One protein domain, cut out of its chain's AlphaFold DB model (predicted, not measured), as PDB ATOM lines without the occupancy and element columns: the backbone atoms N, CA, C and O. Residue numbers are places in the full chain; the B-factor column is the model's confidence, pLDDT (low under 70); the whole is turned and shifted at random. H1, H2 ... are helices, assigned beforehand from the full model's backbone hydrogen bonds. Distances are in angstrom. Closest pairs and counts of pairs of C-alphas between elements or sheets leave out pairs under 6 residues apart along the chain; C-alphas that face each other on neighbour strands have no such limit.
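AT A GLANCE: This is residues 1398 to 1501 of the 1567 residues of the protein "Erythrocyte binding antigen-181" of Plasmodium falciparum (isolate 3D7) (UniProt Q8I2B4). H1, H2 and H4 pack crosswise on H3 as a compact head; residues 1485 to 1501 stick out, ending in H5. The printed part has 104 residues and five named helices, H1 to H5: all helix. It is loose, radius of gyration of the C-alphas 16.9 A, spanning 58 by 30 by 28 A.

IN THESE COORDINATES: H1, residues 1402 to 1411, begins at C-alpha (120.755, 152.337, 159.004). H2 is residues 1419 to 1429, H3 1440 to 1454, 21.1 A long, H4 1463 to 1473. H5, residues 1491 to 1501, ends at C-alpha (128.283, 115.146, 190.505).

HOW THE PARTS SIT: H3, the hub, touches H1, H2 and, with residues 1450 to 1454 alone, its hairpin partner H4, opposite ways at steep tilts of 43, 54 and 44 degrees. The closest C-alphas are 1411 and 1446, 4.9 A, 1421 and 1448, 5.0 A, and 1454 and 1468, 5.9 A. Every helix O i to N i+4 pair is within hydrogen-bond range.

THE WHOLE: The link H4 to H5 is long. Residues 1482 to 1496 are among those under pLDDT 70.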
ATOM      1  N   ARG A1398     114.090 150.685 151.718       87.51
ATOM      2  CA  ARG A1398     114.859 151.391 152.764       87.51
ATOM      3  C   ARG A1398     116.273 150.831 152.977       87.51
ATOM      4  O   ARG A1398     116.522 149.639 152.794       87.51
ATOM      5  N   ASP A1399     117.166 151.651 153.537       90.11
ATOM      6  CA  ASP A1399     118.390 151.147 154.182       90.11
ATOM      7  C   ASP A1399     118.034 150.540 155.549       90.11
ATOM      8  O   ASP A1399     118.092 151.186 156.598       90.11
ATOM      9  N   ALA A1400     117.642 149.266 155.527       87.28
ATOM     10  CA  ALA A1400     117.204 148.545 156.718       87.28
ATOM     11  C   ALA A1400     118.321 148.319 157.753       87.28
ATOM     12  O   ALA A1400     118.021 147.920 158.874       87.28
ATOM     13  N   SER A1401     119.598 148.563 157.428       86.11
ATOM     14  CA  SER A1401     120.666 148.541 158.435       86.11
ATOM     15  C   SER A1401     120.704 149.864 159.197       86.11
ATOM     16  O   SER A1401     120.727 149.876 160.428       86.11
ATOM     17  N   LYS A1402     120.686 150.978 158.461       90.91
ATOM     18  CA  LYS A1402     120.755 152.337 159.004       90.91
ATOM     19  C   LYS A1402     119.509 152.708 159.808       90.91
ATOM     20  O   LYS A1402     119.630 153.215 160.920       90.91
ATOM     21  N   ASP A1403     118.320 152.430 159.279       91.69
ATOM     22  CA  ASP A1403     117.061 152.806 159.933       91.69
ATOM     23  C   ASP A1403     116.895 152.093 161.287       91.69
ATOM     24  O   ASP A1403     116.441 152.692 162.260       91.69
ATOM     25  N   ARG A1404     117.353 150.839 161.386       92.44
ATOM     26  CA  ARG A1404     117.325 150.051 162.630       92.44
ATOM     27  C   ARG A1404     118.363 150.505 163.646       92.44
ATOM     28  O   ARG A1404     118.095 150.461 164.846       92.44
ATOM     29  N   GLU A1405     119.521 150.986 163.193       89.36
ATOM     30  CA  GLU A1405     120.475 151.683 164.057       89.36
ATOM     31  C   GLU A1405     119.880 152.997 164.593       89.36
ATOM     32  O   GLU A1405     120.069 153.319 165.767       89.36
ATOM     33  N   GLU A1406     119.097 153.732 163.795       89.61
ATOM     34  CA  GLU A1406     118.411 154.944 164.259       89.61
ATOM     35  C   GLU A1406     117.309 154.632 165.291       89.61
ATOM     36  O   GLU A1406     117.303 155.238 166.363       89.61
ATOM     37  N   ILE A1407     116.448 153.638 165.030       92.39
ATOM     38  CA  ILE A1407     115.422 153.129 165.968       92.39
ATOM     39  C   ILE A1407     116.070 152.683 167.288       92.39
ATOM     40  O   ILE A1407     115.647 153.087 168.375       92.39
ATOM     41  N   LEU A1408     117.150 151.892 167.218       89.55
ATOM     42  CA  LEU A1408     117.893 151.460 168.403       89.55
ATOM     43  C   LEU A1408     118.476 152.646 169.178       89.55
ATOM     44  O   LEU A1408     118.378 152.650 170.404       89.55
ATOM     45  N   ASN A1409     119.044 153.651 168.509       88.04
ATOM     46  CA  ASN A1409     119.581 154.837 169.176       88.04
ATOM     47  C   ASN A1409     118.477 155.652 169.866       88.04
ATOM     48  O   ASN A1409     118.582 155.895 171.074       88.04
ATOM     49  N   ARG A1410     117.397 155.986 169.145       88.30
ATOM     50  CA  ARG A1410     116.243 156.737 169.670       88.30
ATOM     51  C   ARG A1410     115.567 156.034 170.854       88.30
ATOM     52  O   ARG A1410     115.208 156.699 171.826       88.30
ATOM     53  N   SER A1411     115.493 154.699 170.850       87.73
ATOM     54  CA  SER A1411     114.884 153.907 171.940       87.73
ATOM     55  C   SER A1411     115.572 154.059 173.304       87.73
ATOM     56  O   SER A1411     114.945 153.835 174.337       87.73
ATOM     57  N   ASN A1412     116.840 154.490 173.345       80.40
ATOM     58  CA  ASN A1412     117.524 154.796 174.609       80.40
ATOM     59  C   ASN A1412     117.173 156.200 175.152       80.40
ATOM     60  O   ASN A1412     117.637 156.555 176.234       80.40
ATOM     61  N   THR A1413     116.391 156.996 174.411       77.26
ATOM     62  CA  THR A1413     116.032 158.393 174.731       77.26
ATOM     63  C   THR A1413     114.532 158.706 174.691       77.26
ATOM     64  O   THR A1413     114.124 159.688 175.305       77.26
ATOM     65  N   ASN A1414     113.713 157.918 173.987       65.65
ATOM     66  CA  ASN A1414     112.266 158.141 173.887       65.65
ATOM     67  C   ASN A1414     111.572 157.902 175.244       65.65
ATOM     68  O   ASN A1414     111.978 157.033 176.010       65.65
ATOM     69  N   THR A1415     110.518 158.669 175.527       66.04
ATOM     70  CA  THR A1415     109.634 158.544 176.700       66.04
ATOM     71  C   THR A1415     108.277 157.904 176.357       66.04
ATOM     72  O   THR A1415     107.342 157.993 177.146       66.04
ATOM     73  N   CYS A1416     108.162 157.292 175.173       80.38
ATOM     74  CA  CYS A1416     106.936 156.772 174.557       80.38
ATOM     75  C   CYS A1416     105.794 157.808 174.533       80.38
ATOM     76  O   CYS A1416     104.713 157.595 175.080       80.38
ATOM     77  N   SER A1417     106.058 158.967 173.922       81.67
ATOM     78  CA  SER A1417     105.132 160.110 173.895       81.67
ATOM     79  C   SER A1417     103.955 159.972 172.921       81.67
ATOM     80  O   SER A1417     102.978 160.703 173.059       81.67
ATOM     81  N   ASN A1418     104.020 159.062 171.945       85.28
ATOM     82  CA  ASN A1418     102.919 158.807 171.020       85.28
ATOM     83  C   ASN A1418     101.886 157.867 171.655       85.28
ATOM     84  O   ASN A1418     102.170 156.700 171.930       85.28
ATOM     85  N   GLU A1419     100.668 158.368 171.851       82.87
ATOM     86  CA  GLU A1419      99.588 157.640 172.514       82.87
ATOM     87  C   GLU A1419      99.170 156.359 171.770       82.87
ATOM     88  O   GLU A1419      98.856 155.351 172.411       82.87
ATOM     89  N   HIS A1420      99.205 156.352 170.430       84.18
ATOM     90  CA  HIS A1420      98.889 155.147 169.661       84.18
ATOM     91  C   HIS A1420      99.951 154.067 169.880       84.18
ATOM     92  O   HIS A1420      99.622 152.916 170.179       84.18
ATOM     93  N   SER A1421     101.224 154.452 169.802       88.88
ATOM     94  CA  SER A1421     102.367 153.570 170.041       88.88
ATOM     95  C   SER A1421     102.371 153.037 171.473       88.88
ATOM     96  O   SER A1421     102.557 151.839 171.686       88.88
ATOM     97  N   LEU A1422     102.047 153.881 172.456       87.30
ATOM     98  CA  LEU A1422     101.875 153.485 173.853       87.30
ATOM     99  C   LEU A1422     100.736 152.466 174.024       87.30
ATOM    100  O   LEU A1422     100.948 151.416 174.632       87.30
ATOM    101  N   LYS A1423      99.550 152.722 173.453       82.42
ATOM    102  CA  LYS A1423      98.397 151.799 173.490       82.42
ATOM    103  C   LYS A1423      98.720 150.453 172.829       82.42
ATOM    104  O   LYS A1423      98.465 149.403 173.423       82.42
ATOM    105  N   TYR A1424      99.338 150.475 171.646       83.98
ATOM    106  CA  TYR A1424      99.794 149.284 170.924       83.98
ATOM    107  C   TYR A1424     100.816 148.478 171.748       83.98
ATOM    108  O   TYR A1424     100.663 147.268 171.934       83.98
ATOM    109  N   CYS A1425     101.822 149.135 172.325       85.88
ATOM    110  CA  CYS A1425     102.863 148.458 173.097       85.88
ATOM    111  C   CYS A1425     102.362 147.918 174.438       85.88
ATOM    112  O   CYS A1425     102.688 146.788 174.795       85.88
ATOM    113  N   GLN A1426     101.477 148.639 175.133       80.34
ATOM    114  CA  GLN A1426     100.786 148.121 176.318       80.34
ATOM    115  C   GLN A1426      99.876 146.922 176.004       80.34
ATOM    116  O   GLN A1426      99.586 146.130 176.902       80.34
ATOM    117  N   TYR A1427      99.385 146.773 174.770       72.09
ATOM    118  CA  TYR A1427      98.680 145.566 174.327       72.09
ATOM    119  C   TYR A1427      99.656 144.417 174.025       72.09
ATOM    120  O   TYR A1427      99.406 143.280 174.427       72.09
ATOM    121  N   MET A1428     100.791 144.697 173.379       68.59
ATOM    122  CA  MET A1428     101.811 143.693 173.044       68.59
ATOM    123  C   MET A1428     102.522 143.118 174.279       68.59
ATOM    124  O   MET A1428     102.707 141.903 174.364       68.59
ATOM    125  N   GLU A1429     102.850 143.960 175.262       68.54
ATOM    126  CA  GLU A1429     103.422 143.555 176.556       68.54
ATOM    127  C   GLU A1429     102.486 142.612 177.335       68.54
ATOM    128  O   GLU A1429     102.939 141.636 177.931       68.54
ATOM    129  N   ARG A1430     101.163 142.819 177.250       55.77
ATOM    130  CA  ARG A1430     100.152 141.958 177.894       55.77
ATOM    131  C   ARG A1430      99.947 140.587 177.228       55.77
ATOM    132  O   ARG A1430      99.215 139.773 177.786       55.77
ATOM    133  N   ASN A1431     100.553 140.318 176.068       48.79
ATOM    134  CA  ASN A1431     100.202 139.175 175.207       48.79
ATOM    135  C   ASN A1431     101.368 138.237 174.817       48.79
ATOM    136  O   ASN A1431     101.177 137.378 173.954       48.79
ATOM    137  N   LYS A1432     102.571 138.348 175.408       53.69
ATOM    138  CA  LYS A1432     103.727 137.501 175.024       53.69
ATOM    139  C   LYS A1432     104.473 136.855 176.200       53.69
ATOM    140  O   LYS A1432     104.877 137.535 177.138       53.69
ATOM    141  N   ASP A1433     104.813 135.569 176.049       47.52
ATOM    142  CA  ASP A1433     105.878 134.874 176.797       47.52
ATOM    143  C   ASP A1433     107.282 135.416 176.402       47.52
ATOM    144  O   ASP A1433     108.092 134.725 175.777       47.52
ATOM    145  N   LEU A1434     107.574 136.687 176.707       50.01
ATOM    146  CA  LEU A1434     108.880 137.321 176.467       50.01
ATOM    147  C   LEU A1434     109.839 137.076 177.644       50.01
ATOM    148  O   LEU A1434     109.606 137.573 178.746       50.01
ATOM    149  N   LEU A1435     110.940 136.357 177.394       46.34
ATOM    150  CA  LEU A1435     111.995 136.114 178.388       46.34
ATOM    151  C   LEU A1435     112.763 137.399 178.769       46.34
ATOM    152  O   LEU A1435     112.861 138.354 178.002       46.34
ATOM    153  N   GLU A1436     113.354 137.376 179.963       51.20
ATOM    154  CA  GLU A1436     113.906 138.514 180.716       51.20
ATOM    155  C   GLU A1436     115.258 139.068 180.186       51.20
ATOM    156  O   GLU A1436     116.198 139.272 180.953       51.20
ATOM    157  N   THR A1437     115.419 139.299 178.875       62.09
ATOM    158  CA  THR A1437     116.689 139.821 178.304       62.09
ATOM    159  C   THR A1437     116.837 141.347 178.339       62.09
ATOM    160  O   THR A1437     117.955 141.845 178.208       62.09
ATOM    161  N   CYS A1438     115.746 142.092 178.532       73.51
ATOM    162  CA  CYS A1438     115.720 143.552 178.676       73.51
ATOM    163  C   CYS A1438     114.735 143.962 179.780       73.51
ATOM    164  O   CYS A1438     113.781 143.234 180.050       73.51
ATOM    165  N   SER A1439     114.943 145.139 180.384       79.72
ATOM    166  CA  SER A1439     113.969 145.737 181.307       79.72
ATOM    167  C   SER A1439     112.659 146.086 180.597       79.72
ATOM    168  O   SER A1439     112.637 146.295 179.381       79.72
ATOM    169  N   GLU A1440     111.582 146.173 181.376       75.18
ATOM    170  CA  GLU A1440     110.240 146.553 180.921       75.18
ATOM    171  C   GLU A1440     110.261 147.911 180.202       75.18
ATOM    172  O   GLU A1440     109.884 147.975 179.034       75.18
ATOM    173  N   ASP A1441     110.865 148.942 180.809       80.64
ATOM    174  CA  ASP A1441     111.057 150.264 180.183       80.64
ATOM    175  C   ASP A1441     111.742 150.161 178.811       80.64
ATOM    176  O   ASP A1441     111.326 150.787 177.839       80.64
ATOM    177  N   LYS A1442     112.790 149.330 178.694       83.86
ATOM    178  CA  LYS A1442     113.563 149.202 177.452       83.86
ATOM    179  C   LYS A1442     112.813 148.418 176.372       83.86
ATOM    180  O   LYS A1442     112.991 148.708 175.189       83.86
ATOM    181  N   ARG A1443     111.972 147.451 176.754       84.63
ATOM    182  CA  ARG A1443     111.028 146.788 175.839       84.63
ATOM    183  C   ARG A1443     109.970 147.776 175.365       84.63
ATOM    184  O   ARG A1443     109.754 147.879 174.161       84.63
ATOM    185  N   LEU A1444     109.383 148.542 176.285       87.18
ATOM    186  CA  LEU A1444     108.366 149.543 175.991       87.18
ATOM    187  C   LEU A1444     108.907 150.616 175.039       87.18
ATOM    188  O   LEU A1444     108.359 150.782 173.956       87.18
ATOM    189  N   HIS A1445     110.024 151.271 175.367       89.36
ATOM    190  CA  HIS A1445     110.604 152.332 174.535       89.36
ATOM    191  C   HIS A1445     110.991 151.838 173.131       89.36
ATOM    192  O   HIS A1445     110.737 152.529 172.146       89.36
ATOM    193  N   LEU A1446     111.574 150.637 173.015       90.99
ATOM    194  CA  LEU A1446     111.930 150.064 171.712       90.99
ATOM    195  C   LEU A1446     110.694 149.631 170.909       90.99
ATOM    196  O   LEU A1446     110.681 149.775 169.691       90.99
ATOM    197  N   CYS A1447     109.647 149.143 171.577       91.21
ATOM    198  CA  CYS A1447     108.359 148.882 170.944       91.21
ATOM    199  C   CYS A1447     107.729 150.181 170.420       91.21
ATOM    200  O   CYS A1447     107.260 150.207 169.282       91.21
ATOM    201  N   CYS A1448     107.759 151.260 171.212       92.83
ATOM    202  CA  CYS A1448     107.193 152.543 170.811       92.83
ATOM    203  C   CYS A1448     107.941 153.130 169.609       92.83
ATOM    204  O   CYS A1448     107.286 153.548 168.668       92.83
ATOM    205  N   GLU A1449     109.276 153.052 169.559       93.17
ATOM    206  CA  GLU A1449     110.050 153.463 168.373       93.17
ATOM    207  C   GLU A1449     109.753 152.625 167.118       93.17
ATOM    208  O   GLU A1449     109.677 153.176 166.023       93.17
ATOM    209  N   ILE A1450     109.556 151.306 167.244       92.78
ATOM    210  CA  ILE A1450     109.161 150.446 166.110       92.78
ATOM    211  C   ILE A1450     107.758 150.828 165.605       92.78
ATOM    212  O   ILE A1450     107.527 150.910 164.399       92.78
ATOM    213  N   SER A1451     106.832 151.112 166.524       92.94
ATOM    214  CA  SER A1451     105.486 151.594 166.207       92.94
ATOM    215  C   SER A1451     105.519 152.984 165.550       92.94
ATOM    216  O   SER A1451     105.002 153.142 164.445       92.94
ATOM    217  N   ASP A1452     106.228 153.949 166.146       93.19
ATOM    218  CA  ASP A1452     106.451 155.306 165.628       93.19
ATOM    219  C   ASP A1452     107.141 155.302 164.258       93.19
ATOM    220  O   ASP A1452     106.859 156.153 163.414       93.19
ATOM    221  N   TYR A1453     108.027 154.337 164.000       93.56
ATOM    222  CA  TYR A1453     108.631 154.142 162.687       93.56
ATOM    223  C   TYR A1453     107.600 153.676 161.648       93.56
ATOM    224  O   TYR A1453     107.533 154.255 160.565       93.56
ATOM    225  N   CYS A1454     106.762 152.684 161.968       92.86
ATOM    226  CA  CYS A1454     105.732 152.191 161.047       92.86
ATOM    227  C   CYS A1454     104.617 153.216 160.774       92.86
ATOM    228  O   CYS A1454     104.119 153.285 159.649       92.86
ATOM    229  N   LEU A1455     104.287 154.076 161.747       91.03
ATOM    230  CA  LEU A1455     103.337 155.187 161.574       91.03
ATOM    231  C   LEU A1455     103.807 156.265 160.574       91.03
ATOM    232  O   LEU A1455     102.995 157.075 160.137       91.03
ATOM    233  N   LYS A1456     105.085 156.273 160.158       89.02
ATOM    234  CA  LYS A1456     105.575 157.153 159.076       89.02
ATOM    235  C   LYS A1456     105.068 156.741 157.691       89.02
ATOM    236  O   LYS A1456     105.032 157.576 156.792       89.02
ATOM    237  N   PHE A1457     104.727 155.464 157.513       84.41
ATOM    238  CA  PHE A1457     104.382 154.875 156.216       84.41
ATOM    239  C   PHE A1457     102.909 154.462 156.129       84.41
ATOM    240  O   PHE A1457     102.304 154.579 155.062       84.41
ATOM    241  N   PHE A1458     102.332 153.981 157.236       86.46
ATOM    242  CA  PHE A1458     101.057 153.261 157.239       86.46
ATOM    243  C   PHE A1458     100.082 153.800 158.293       86.46
ATOM    244  O   PHE A1458     100.482 154.254 159.364       86.46
ATOM    245  N   ASN A1459      98.783 153.729 157.991       75.02
ATOM    246  CA  ASN A1459      97.729 154.150 158.912       75.02
ATOM    247  C   ASN A1459      97.650 153.162 160.099       75.02
ATOM    248  O   ASN A1459      97.642 151.957 159.857       75.02
ATOM    249  N   PRO A1460      97.525 153.626 161.360       74.15
ATOM    250  CA  PRO A1460      97.449 152.762 162.547       74.15
ATOM    251  C   PRO A1460      96.384 151.650 162.497       74.15
ATOM    252  O   PRO A1460      96.530 150.639 163.181       74.15
ATOM    253  N   LYS A1461      95.314 151.824 161.706       65.37
ATOM    254  CA  LYS A1461      94.236 150.837 161.515       65.37
ATOM    255  C   LYS A1461      94.489 149.835 160.368       65.37
ATOM    256  O   LYS A1461      93.629 148.991 160.132       65.37
ATOM    257  N   SER A1462      95.587 149.944 159.610       69.90
ATOM    258  CA  SER A1462      95.798 149.180 158.367       69.90
ATOM    259  C   SER A1462      96.591 147.877 158.560       69.90
ATOM    260  O   SER A1462      97.294 147.690 159.557       69.90
ATOM    261  N   ILE A1463      96.482 146.959 157.592       64.82
ATOM    262  CA  ILE A1463      97.203 145.673 157.614       64.82
ATOM    263  C   ILE A1463      98.705 145.906 157.409       64.82
ATOM    264  O   ILE A1463      99.523 145.322 158.111       64.82
ATOM    265  N   GLU A1464      99.069 146.834 156.525       79.64
ATOM    266  CA  GLU A1464     100.453 147.208 156.225       79.64
ATOM    267  C   GLU A1464     101.182 147.763 157.462       79.64
ATOM    268  O   GLU A1464     102.365 147.487 157.659       79.64
ATOM    269  N   TYR A1465     100.474 148.479 158.347       83.21
ATOM    270  CA  TYR A1465     101.009 148.894 159.648       83.21
ATOM    271  C   TYR A1465     101.311 147.686 160.551       83.21
ATOM    272  O   TYR A1465     102.397 147.603 161.134       83.21
ATOM    273  N   PHE A1466     100.394 146.716 160.639       77.37
ATOM    274  CA  PHE A1466     100.608 145.499 161.423       77.37
ATOM    275  C   PHE A1466     101.793 144.682 160.878       77.37
ATOM    276  O   PHE A1466     102.728 144.390 161.628       77.37
ATOM    277  N   ASP A1467     101.815 144.420 159.571       79.10
ATOM    278  CA  ASP A1467     102.896 143.704 158.883       79.10
ATOM    279  C   ASP A1467     104.244 144.425 159.020       79.10
ATOM    280  O   ASP A1467     105.273 143.781 159.242       79.10
ATOM    281  N   CYS A1468     104.257 145.762 158.956       89.65
ATOM    282  CA  CYS A1468     105.441 146.572 159.235       89.65
ATOM    283  C   CYS A1468     105.966 146.314 160.650       89.65
ATOM    284  O   CYS A1468     107.132 145.938 160.808       89.65
ATOM    285  N   THR A1469     105.107 146.452 161.669       88.45
ATOM    286  CA  THR A1469     105.531 146.267 163.065       88.45
ATOM    287  C   THR A1469     106.034 144.849 163.318       88.45
ATOM    288  O   THR A1469     107.083 144.682 163.938       88.45
ATOM    289  N   GLN A1470     105.365 143.818 162.787       82.84
ATOM    290  CA  GLN A1470     105.813 142.435 162.949       82.84
ATOM    291  C   GLN A1470     107.142 142.160 162.219       82.84
ATOM    292  O   GLN A1470     108.047 141.576 162.818       82.84
ATOM    293  N   LYS A1471     107.298 142.625 160.971       86.30
ATOM    294  CA  LYS A1471     108.533 142.474 160.175       86.30
ATOM    295  C   LYS A1471     109.738 143.186 160.800       86.30
ATOM    296  O   LYS A1471     110.869 142.761 160.570       86.30
ATOM    297  N   GLU A1472     109.515 144.230 161.599       91.45
ATOM    298  CA  GLU A1472     110.552 144.786 162.470       91.45
ATOM    299  C   GLU A1472     110.760 143.942 163.737       91.45
ATOM    300  O   GLU A1472     111.893 143.552 163.997       91.45
ATOM    301  N   PHE A1473     109.718 143.583 164.499       84.96
ATOM    302  CA  PHE A1473     109.872 142.808 165.747       84.96
ATOM    303  C   PHE A1473     110.562 141.446 165.586       84.96
ATOM    304  O   PHE A1473     111.216 140.994 166.531       84.96
ATOM    305  N   ASP A1474     110.411 140.790 164.435       78.45
ATOM    306  CA  ASP A1474     111.048 139.500 164.148       78.45
ATOM    307  C   ASP A1474     112.540 139.631 163.741       78.45
ATOM    308  O   ASP A1474     113.234 138.614 163.617       78.45
ATOM    309  N   ASP A1475     113.085 140.849 163.585       85.00
ATOM    310  CA  ASP A1475     114.487 141.049 163.200       85.00
ATOM    311  C   ASP A1475     115.495 140.814 164.354       85.00
ATOM    312  O   ASP A1475     115.347 141.353 165.460       85.00
ATOM    313  N   PRO A1476     116.586 140.050 164.127       79.51
ATOM    314  CA  PRO A1476     117.573 139.736 165.159       79.51
ATOM    315  C   PRO A1476     118.395 140.921 165.705       79.51
ATOM    316  O   PRO A1476     119.124 140.699 166.682       79.51
ATOM    317  N   THR A1477     118.323 142.140 165.147       83.92
ATOM    318  CA  THR A1477     118.958 143.328 165.757       83.92
ATOM    319  C   THR A1477     118.267 143.757 167.052       83.92
ATOM    320  O   THR A1477     118.939 144.172 168.003       83.92
ATOM    321  N   TYR A1478     116.943 143.596 167.153       85.53
ATOM    322  CA  TYR A1478     116.157 143.991 168.326       85.53
ATOM    323  C   TYR A1478     116.192 142.923 169.427       85.53
ATOM    324  O   TYR A1478     115.214 142.247 169.742       85.53
ATOM    325  N   ASN A1479     117.357 142.789 170.060       75.02
ATOM    326  CA  ASN A1479     117.659 141.741 171.043       75.02
ATOM    327  C   ASN A1479     116.699 141.655 172.257       75.02
ATOM    328  O   ASN A1479     116.707 140.637 172.948       75.02
ATOM    329  N   CYS A1480     115.854 142.665 172.500       76.97
ATOM    330  CA  CYS A1480     114.816 142.645 173.539       76.97
ATOM    331  C   CYS A1480     113.567 141.811 173.186       76.97
ATOM    332  O   CYS A1480     112.866 141.381 174.096       76.97
ATOM    333  N   PHE A1481     113.291 141.549 171.902       71.62
ATOM    334  CA  PHE A1481     112.154 140.712 171.461       71.62
ATOM    335  C   PHE A1481     112.585 139.315 170.992       71.62
ATOM    336  O   PHE A1481     111.769 138.451 170.663       71.62
ATOM    337  N   ARG A1482     113.898 139.076 170.991       61.04
ATOM    338  CA  ARG A1482     114.546 137.884 170.459       61.04
ATOM    339  C   ARG A1482     114.282 136.659 171.338       61.04
ATOM    340  O   ARG A1482     114.877 136.516 172.405       61.04
ATOM    341  N   LYS A1483     113.476 135.712 170.840       50.68
ATOM    342  CA  LYS A1483     113.400 134.345 171.393       50.68
ATOM    343  C   LYS A1483     114.822 133.781 171.532       50.68
ATOM    344  O   LYS A1483     115.558 133.717 170.542       50.68
ATOM    345  N   GLN A1484     115.230 133.392 172.743       39.91
ATOM    346  CA  GLN A1484     116.586 132.888 172.981       39.91
ATOM    347  C   GLN A1484     116.846 131.609 172.174       39.91
ATOM    348  O   GLN A1484     116.356 130.531 172.510       39.91
ATOM    349  N   ARG A1485     117.714 131.698 171.158       31.97
ATOM    350  CA  ARG A1485     118.471 130.524 170.706       31.97
ATOM    351  C   ARG A1485     119.398 130.131 171.858       31.97
ATOM    352  O   ARG A1485     120.275 130.915 172.211       31.97
ATOM    353  N   PHE A1486     119.217 128.943 172.432       29.57
ATOM    354  CA  PHE A1486     120.075 128.432 173.505       29.57
ATOM    355  C   PHE A1486     121.501 128.167 172.991       29.57
ATOM    356  O   PHE A1486     121.854 127.049 172.618       29.57
ATOM    357  N   THR A1487     122.360 129.189 173.015       29.88
ATOM    358  CA  THR A1487     123.801 129.125 172.710       29.88
ATOM    359  C   THR A1487     124.582 128.449 173.848       29.88
ATOM    360  O   THR A1487     125.525 128.976 174.430       29.88
ATOM    361  N   SER A1488     124.168 127.222 174.172       33.08
ATOM    362  CA  SER A1488     124.545 126.460 175.368       33.08
ATOM    363  C   SER A1488     125.733 125.506 175.142       33.08
ATOM    364  O   SER A1488     125.978 124.597 175.934       33.08
ATOM    365  N   MET A1489     126.521 125.705 174.078       39.42
ATOM    366  CA  MET A1489     127.607 124.786 173.682       39.42
ATOM    367  C   MET A1489     128.768 124.704 174.698       39.42
ATOM    368  O   MET A1489     129.607 123.809 174.617       39.42
ATOM    369  N   HIS A1490     128.799 125.591 175.697       39.16
ATOM    370  CA  HIS A1490     129.700 125.503 176.855       39.16
ATOM    371  C   HIS A1490     128.984 125.112 178.162       39.16
ATOM    372  O   HIS A1490     129.600 124.517 179.046       39.16
ATOM    373  N   TYR A1491     127.672 125.348 178.273       45.97
ATOM    374  CA  TYR A1491     126.889 125.008 179.466       45.97
ATOM    375  C   TYR A1491     126.342 123.575 179.455       45.97
ATOM    376  O   TYR A1491     126.143 123.015 180.527       45.97
ATOM    377  N   ILE A1492     126.186 122.922 178.298       49.32
ATOM    378  CA  ILE A1492     125.848 121.485 178.233       49.32
ATOM    379  C   ILE A1492     127.028 120.622 178.720       49.32
ATOM    380  O   ILE A1492     126.818 119.649 179.446       49.32
ATOM    381  N   ALA A1493     128.270 121.018 178.420       50.00
ATOM    382  CA  ALA A1493     129.470 120.350 178.934       50.00
ATOM    383  C   ALA A1493     129.608 120.500 180.464       50.00
ATOM    384  O   ALA A1493     129.817 119.511 181.167       50.00
ATOM    385  N   GLY A1494     129.424 121.715 180.999       46.55
ATOM    386  CA  GLY A1494     129.423 121.953 182.449       46.55
ATOM    387  C   GLY A1494     128.228 121.314 183.168       46.55
ATOM    388  O   GLY A1494     128.385 120.695 184.218       46.55
ATOM    389  N   GLY A1495     127.035 121.399 182.575       54.00
ATOM    390  CA  GLY A1495     125.793 120.840 183.104       54.00
ATOM    391  C   GLY A1495     125.810 119.315 183.189       54.00
ATOM    392  O   GLY A1495     125.344 118.768 184.182       54.00
ATOM    393  N   GLY A1496     126.421 118.625 182.219       66.21
ATOM    394  CA  GLY A1496     126.640 117.175 182.288       66.21
ATOM    395  C   GLY A1496     127.528 116.762 183.468       66.21
ATOM    396  O   GLY A1496     127.217 115.795 184.164       66.21
ATOM    397  N   ILE A1497     128.585 117.531 183.751       72.51
ATOM    398  CA  ILE A1497     129.477 117.302 184.899       72.51
ATOM    399  C   ILE A1497     128.746 117.580 186.221       72.51
ATOM    400  O   ILE A1497     128.812 116.762 187.136       72.51
ATOM    401  N   ILE A1498     127.998 118.684 186.321       72.26
ATOM    402  CA  ILE A1498     127.216 119.019 187.524       72.26
ATOM    403  C   ILE A1498     126.106 117.984 187.765       72.26
ATOM    404  O   ILE A1498     125.925 117.542 188.897       72.26
ATOM    405  N   ALA A1499     125.412 117.528 186.719       68.79
ATOM    406  CA  ALA A1499     124.407 116.472 186.822       68.79
ATOM    407  C   ALA A1499     125.016 115.137 187.280       68.79
ATOM    408  O   ALA A1499     124.438 114.478 188.142       68.79
ATOM    409  N   LEU A1500     126.201 114.761 186.776       73.28
ATOM    410  CA  LEU A1500     126.939 113.583 187.249       73.28
ATOM    411  C   LEU A1500     127.379 113.721 188.710       73.28
ATOM    412  O   LEU A1500     127.179 112.791 189.487       73.28
ATOM    413  N   LEU A1501     127.911 114.878 189.113       72.85
ATOM    414  CA  LEU A1501     128.283 115.146 190.505       72.85
ATOM    415  C   LEU A1501     127.064 115.084 191.436       72.85
ATOM    416  O   LEU A1501     127.146 114.464 192.493       72.85
TER     417      LEU A1501